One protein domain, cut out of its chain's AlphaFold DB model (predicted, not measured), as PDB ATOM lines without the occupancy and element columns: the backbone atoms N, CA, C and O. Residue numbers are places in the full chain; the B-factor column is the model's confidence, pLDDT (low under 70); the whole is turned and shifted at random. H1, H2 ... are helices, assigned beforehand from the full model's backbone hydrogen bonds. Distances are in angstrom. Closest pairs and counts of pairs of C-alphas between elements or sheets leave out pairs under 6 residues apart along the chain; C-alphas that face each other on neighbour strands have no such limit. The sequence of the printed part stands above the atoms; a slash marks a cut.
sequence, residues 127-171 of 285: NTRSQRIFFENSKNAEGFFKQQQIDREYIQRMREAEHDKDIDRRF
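This is residues 127 to 171 of the 285 residues of an uncharacterized protein of Phytomonas sp. isolate Hart1 (UniProt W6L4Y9). Two helices make an L: the short H1 is the short arm, the long H2 is the long arm, and they meet near their ends at a corner close to a right angle. Beyond the far end of H2, residues 164 to 171 trail off as a tail with no named element, which turns aside from the line of the helix. The printed part has 45 residues with two named helices, H1 then H2, and no named strand; the class is all helix. The whole is extended, with a radius of gyration of the C-alphas of 17.0 A, and it spans 48 by 18 by 16 A.

After Asn 127 and Thr 128, H1 runs from Arg 129, with its C-alpha at (3.081, 46.727, -21.271), to Glu 136. Its first and last C-alphas are 10.6 A apart. Asn 137 follows, and then H2 runs from Ser 138, C-alpha at (-9.158, 56.996, -23.505), to His 163, C-alpha at (-34.681, 29.608, -19.271). H2 is 37.7 A long from first to last C-alpha.

H1 and H2 only just touch, with 3 pairs of C-alphas within 8 A, and they touch only at the corner by their tight link. The closest C-alphas of the two helices are those of Phe 135 and Ala 141, 5.0 A apart. H2 touches H1 with residues 140 to 141 alone. Their lines are about perpendicular, at 87 degrees. In H1 and H2 every O i to N i+4 pair is within hydrogen-bond range.

The two C-alphas farthest apart are those of Arg 129 and Asp 166, 48.5 A. Residues 145 to 171, of which 145 to 163 belong to H2, stand free. The printed part has no cut. The mean pLDDT of the printed part is 79.3, and residues 163 to 171 are under 70.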
ATOM      1  N   ASN A 127      -2.014  42.572 -17.366       82.56
ATOM      2  CA  ASN A 127      -1.264  43.803 -17.109       82.56
ATOM      3  C   ASN A 127       0.071  43.918 -17.881       82.56
ATOM      4  O   ASN A 127       1.067  44.443 -17.370       82.56
ATOM      5  N   THR A 128       0.100  43.431 -19.126       86.12
ATOM      6  CA  THR A 128       1.268  43.563 -20.011       86.12
ATOM      7  C   THR A 128       1.504  45.020 -20.420       86.12
ATOM      8  O   THR A 128       0.588  45.844 -20.432       86.12
ATOM      9  N   ARG A 129       2.740  45.364 -20.816       87.31
ATOM     10  CA  ARG A 129       3.081  46.727 -21.271       87.31
ATOM     11  C   ARG A 129       2.196  47.194 -22.436       87.31
ATOM     12  O   ARG A 129       1.814  48.357 -22.467       87.31
ATOM     13  N   SER A 130       1.843  46.296 -23.359       80.19
ATOM     14  CA  SER A 130       0.935  46.594 -24.472       80.19
ATOM     15  C   SER A 130      -0.506  46.837 -24.014       80.19
ATOM     16  O   SER A 130      -1.129  47.766 -24.515       80.19
ATOM     17  N   GLN A 131      -1.020  46.086 -23.032       85.62
ATOM     18  CA  GLN A 131      -2.332  46.367 -22.431       85.62
ATOM     19  C   GLN A 131      -2.353  47.745 -21.752       85.62
ATOM     20  O   GLN A 131      -3.310  48.488 -21.938       85.62
ATOM     21  N   ARG A 132      -1.289  48.130 -21.028       88.62
ATOM     22  CA  ARG A 132      -1.194  49.473 -20.419       88.62
ATOM     23  C   ARG A 132      -1.284  50.582 -21.468       88.62
ATOM     24  O   ARG A 132      -2.142  51.442 -21.339       88.62
ATOM     25  N   ILE A 133      -0.476  50.504 -22.528       88.44
ATOM     26  CA  ILE A 133      -0.485  51.481 -23.635       88.44
ATOM     27  C   ILE A 133      -1.852  51.505 -24.346       88.44
ATOM     28  O   ILE A 133      -2.321  52.561 -24.762       88.44
ATOM     29  N   PHE A 134      -2.525  50.354 -24.470       86.50
ATOM     30  CA  PHE A 134      -3.867  50.286 -25.050       86.50
ATOM     31  C   PHE A 134      -4.908  51.034 -24.202       86.50
ATOM     32  O   PHE A 134      -5.692  51.795 -24.763       86.50
ATOM     33  N   PHE A 135      -4.893  50.854 -22.876       87.75
ATOM     34  CA  PHE A 135      -5.824  51.512 -21.947       87.75
ATOM     35  C   PHE A 135      -5.459  52.967 -21.604       87.75
ATOM     36  O   PHE A 135      -6.325  53.714 -21.158       87.75
ATOM     37  N   GLU A 136      -4.214  53.385 -21.833       91.56
ATOM     38  CA  GLU A 136      -3.759  54.777 -21.693       91.56
ATOM     39  C   GLU A 136      -4.441  55.713 -22.713       91.56
ATOM     40  O   GLU A 136      -4.666  56.891 -22.438       91.56
ATOM     41  N   ASN A 137      -4.857  55.181 -23.868       91.12
ATOM     42  CA  ASN A 137      -5.701  55.898 -24.821       91.12
ATOM     43  C   ASN A 137      -7.185  55.801 -24.417       91.12
ATOM     44  O   ASN A 137      -7.815  54.750 -24.562       91.12
ATOM     45  N   SER A 138      -7.766  56.921 -23.976       89.31
ATOM     46  CA  SER A 138      -9.158  56.996 -23.505       89.31
ATOM     47  C   SER A 138     -10.185  56.465 -24.510       89.31
ATOM     48  O   SER A 138     -11.111  55.761 -24.112       89.31
ATOM     49  N   LYS A 139      -9.998  56.707 -25.816       88.62
ATOM     50  CA  LYS A 139     -10.917  56.219 -26.864       88.62
ATOM     51  C   LYS A 139     -10.942  54.691 -26.948       88.62
ATOM     52  O   LYS A 139     -12.003  54.096 -27.127       88.62
ATOM     53  N   ASN A 140      -9.781  54.056 -26.783       85.12
ATOM     54  CA  ASN A 140      -9.655  52.599 -26.785       85.12
ATOM     55  C   ASN A 140     -10.261  51.995 -25.511       85.12
ATOM     56  O   ASN A 140     -10.959  50.984 -25.581       85.12
ATOM     57  N   ALA A 141     -10.041  52.641 -24.360       87.62
ATOM     58  CA  ALA A 141     -10.648  52.243 -23.093       87.62
ATOM     59  C   ALA A 141     -12.186  52.324 -23.148       87.62
ATOM     60  O   ALA A 141     -12.860  51.350 -22.815       87.62
ATOM     61  N   GLU A 142     -12.753  53.431 -23.641       90.75
ATOM     62  CA  GLU A 142     -14.203  53.578 -23.845       90.75
ATOM     63  C   GLU A 142     -14.781  52.507 -24.780       90.75
ATOM     64  O   GLU A 142     -15.824  51.924 -24.476       90.75
ATOM     65  N   GLY A 143     -14.105  52.220 -25.899       88.75
ATOM     66  CA  GLY A 143     -14.506  51.155 -26.825       88.75
ATOM     67  C   GLY A 143     -14.527  49.778 -26.155       88.75
ATOM     68  O   GLY A 143     -15.504  49.041 -26.285       88.75
ATOM     69  N   PHE A 144     -13.497  49.462 -25.365       90.00
ATOM     70  CA  PHE A 144     -13.415  48.212 -24.609       90.00
ATOM     71  C   PHE A 144     -14.535  48.077 -23.565       90.00
ATOM     72  O   PHE A 144     -15.156  47.018 -23.462       90.00
ATOM     73  N   PHE A 145     -14.849  49.143 -22.818       91.06
ATOM     74  CA  PHE A 145     -15.946  49.112 -21.843       91.06
ATOM     75  C   PHE A 145     -17.322  48.962 -22.508       91.06
ATOM     76  O   PHE A 145     -18.143  48.194 -22.004       91.06
ATOM     77  N   LYS A 146     -17.561  49.618 -23.653       92.12
ATOM     78  CA  LYS A 146     -18.794  49.438 -24.442       92.12
ATOM     79  C   LYS A 146     -18.936  48.000 -24.943       92.12
ATOM     80  O   LYS A 146     -19.995  47.405 -24.762       92.12
ATOM     81  N   GLN A 147     -17.870  47.407 -25.488       86.00
ATOM     82  CA  GLN A 147     -17.898  46.003 -25.909       86.00
ATOM     83  C   GLN A 147     -18.198  45.071 -24.727       86.00
ATOM     84  O   GLN A 147     -19.064  44.206 -24.825       86.00
ATOM     85  N   GLN A 148     -17.570  45.301 -23.570       88.62
ATOM     86  CA  GLN A 148     -17.819  44.496 -22.375       88.62
ATOM     87  C   GLN A 148     -19.266  44.625 -21.850       88.62
ATOM     88  O   GLN A 148     -19.775  43.683 -21.241       88.62
ATOM     89  N   GLN A 149     -19.944  45.758 -22.066       91.62
ATOM     90  CA  GLN A 149     -21.377  45.899 -21.775       91.62
ATOM     91  C   GLN A 149     -22.226  45.061 -22.741       91.62
ATOM     92  O   GLN A 149     -23.051  44.272 -22.278       91.62
ATOM     93  N   ILE A 150     -21.962  45.150 -24.049       88.50
ATOM     94  CA  ILE A 150     -22.649  44.360 -25.087       88.50
ATOM     95  C   ILE A 150     -22.500  42.854 -24.820       88.50
ATOM     96  O   ILE A 150     -23.490  42.122 -24.845       88.50
ATOM     97  N   ASP A 151     -21.295  42.390 -24.486       80.81
ATOM     98  CA  ASP A 151     -21.029  40.977 -24.189       80.81
ATOM     99  C   ASP A 151     -21.805  40.495 -22.947       80.81
ATOM    100  O   ASP A 151     -22.311  39.369 -22.918       80.81
ATOM    101  N   ARG A 152     -21.950  41.346 -21.917       90.19
ATOM    102  CA  ARG A 152     -22.756  41.042 -20.718       90.19
ATOM    103  C   ARG A 152     -24.245  40.958 -21.047       90.19
ATOM    104  O   ARG A 152     -24.886  39.998 -20.620       90.19
ATOM    105  N   GLU A 153     -24.777  41.910 -21.813       91.12
ATOM    106  CA  GLU A 153     -26.171  41.883 -22.279       91.12
ATOM    107  C   GLU A 153     -26.453  40.649 -23.143       91.12
ATOM    108  O   GLU A 153     -27.476  39.990 -22.963       91.12
ATOM    109  N   TYR A 154     -25.534  40.291 -24.043       85.25
ATOM    110  CA  TYR A 154     -25.652  39.091 -24.870       85.25
ATOM    111  C   TYR A 154     -25.683  37.814 -24.019       85.25
ATOM    112  O   TYR A 154     -26.582  36.988 -24.181       85.25
ATOM    113  N   ILE A 155     -24.755  37.666 -23.065       84.19
ATOM    114  CA  ILE A 155     -24.738  36.522 -22.137       84.19
ATOM    115  C   ILE A 155     -26.029  36.464 -21.312       84.19
ATOM    116  O   ILE A 155     -26.530  35.370 -21.049       84.19
ATOM    117  N   GLN A 156     -26.577  37.611 -20.906       88.19
ATOM    118  CA  GLN A 156     -27.843  37.666 -20.182       88.19
ATOM    119  C   GLN A 156     -29.018  37.207 -21.063       88.19
ATOM    120  O   GLN A 156     -29.708  36.264 -20.673       88.19
ATOM    121  N   ARG A 157     -29.173  37.755 -22.277       81.25
ATOM    122  CA  ARG A 157     -30.210  37.326 -23.238       81.25
ATOM    123  C   ARG A 157     -30.115  35.837 -23.574       81.25
ATOM    124  O   ARG A 157     -31.136  35.170 -23.700       81.25
ATOM    125  N   MET A 158     -28.901  35.291 -23.681       73.25
ATOM    126  CA  MET A 158     -28.690  33.858 -23.911       73.25
ATOM    127  C   MET A 158     -29.133  32.990 -22.724       73.25
ATOM    128  O   MET A 158     -29.658  31.903 -22.949       73.25
ATOM    129  N   ARG A 159     -28.970  33.454 -21.475       81.12
ATOM    130  CA  ARG A 159     -29.509  32.755 -20.291       81.12
ATOM    131  C   ARG A 159     -31.027  32.854 -20.211       81.12
ATOM    132  O   ARG A 159     -31.666  31.866 -19.879       81.12
ATOM    133  N   GLU A 160     -31.594  34.016 -20.523       81.44
ATOM    134  CA  GLU A 160     -33.047  34.229 -20.572       81.44
ATOM    135  C   GLU A 160     -33.680  33.294 -21.624       81.44
ATOM    136  O   GLU A 160     -34.557  32.500 -21.291       81.44
ATOM    137  N   ALA A 161     -33.115  33.236 -22.835       73.94
ATOM    138  CA  ALA A 161     -33.523  32.306 -23.897       73.94
ATOM    139  C   ALA A 161     -33.231  30.812 -23.608       73.94
ATOM    140  O   ALA A 161     -33.781  29.928 -24.268       73.94
ATOM    141  N   GLU A 162     -32.356  30.491 -22.650       71.00
ATOM    142  CA  GLU A 162     -32.168  29.122 -22.146       71.00
ATOM    143  C   GLU A 162     -33.176  28.768 -21.037       71.00
ATOM    144  O   GLU A 162     -33.495  27.590 -20.838       71.00
ATOM    145  N   HIS A 163     -33.698  29.777 -20.334       68.56
ATOM    146  CA  HIS A 163     -34.681  29.608 -19.271       68.56
ATOM    147  C   HIS A 163     -36.121  29.508 -19.804       68.56
ATOM    148  O   HIS A 163     -36.907  28.737 -19.244       68.56
ATOM    149  N   ASP A 164     -36.427  30.188 -20.915       59.91
ATOM    150  CA  ASP A 164     -37.673  30.059 -21.689       59.91
ATOM    151  C   ASP A 164     -37.693  28.750 -22.504       59.91
ATOM    152  O   ASP A 164     -37.555  28.706 -23.730       59.91
ATOM    153  N   LYS A 165     -37.872  27.633 -21.792       58.38
ATOM    154  CA  LYS A 165     -37.823  26.257 -22.321       58.38
ATOM    155  C   LYS A 165     -39.047  25.819 -23.142       58.38
ATOM    156  O   LYS A 165     -39.355  24.633 -23.157       58.38
ATOM    157  N   ASP A 166     -39.691  26.743 -23.850       49.59
ATOM    158  CA  ASP A 166     -40.780  26.444 -24.798       49.59
ATOM    159  C   ASP A 166     -40.652  27.194 -26.142       49.59
ATOM    160  O   ASP A 166     -41.558  27.192 -26.974       49.59
ATOM    161  N   ILE A 167     -39.494  27.814 -26.405       48.56
ATOM    162  CA  ILE A 167     -39.184  28.389 -27.720       48.56
ATOM    163  C   ILE A 167     -38.631  27.279 -28.630       48.56
ATOM    164  O   ILE A 167     -37.473  26.865 -28.508       48.56
ATOM    165  N   ASP A 168     -39.473  26.789 -29.546       45.28
ATOM    166  CA  ASP A 168     -39.157  25.675 -30.449       45.28
ATOM    167  C   ASP A 168     -37.947  25.992 -31.354       45.28
ATOM    168  O   ASP A 168     -38.025  26.712 -32.356       45.28
ATOM    169  N   ARG A 169     -36.793  25.410 -31.001       48.09
ATOM    170  CA  ARG A 169     -35.487  25.644 -31.649       48.09
ATOM    171  C   ARG A 169     -35.429  25.197 -33.118       48.09
ATOM    172  O   ARG A 169     -34.410  25.408 -33.772       48.09
ATOM    173  N   ARG A 170     -36.503  24.607 -33.654       52.28
ATOM    174  CA  ARG A 170     -36.635  24.198 -35.064       52.28
ATOM    175  C   ARG A 170     -36.840  25.366 -36.033       52.28
ATOM    176  O   ARG A 170     -36.578  25.191 -37.217       52.28
ATOM    177  N   PHE A 171     -37.266  26.540 -35.556       41.22
ATOM    178  CA  PHE A 171     -37.615  27.684 -36.415       41.22
ATOM    179  C   PHE A 171     -36.564  28.805 -36.478       41.22
ATOM    180  O   PHE A 171     -36.717  29.740 -37.260       41.22
TER     181      PHE A 171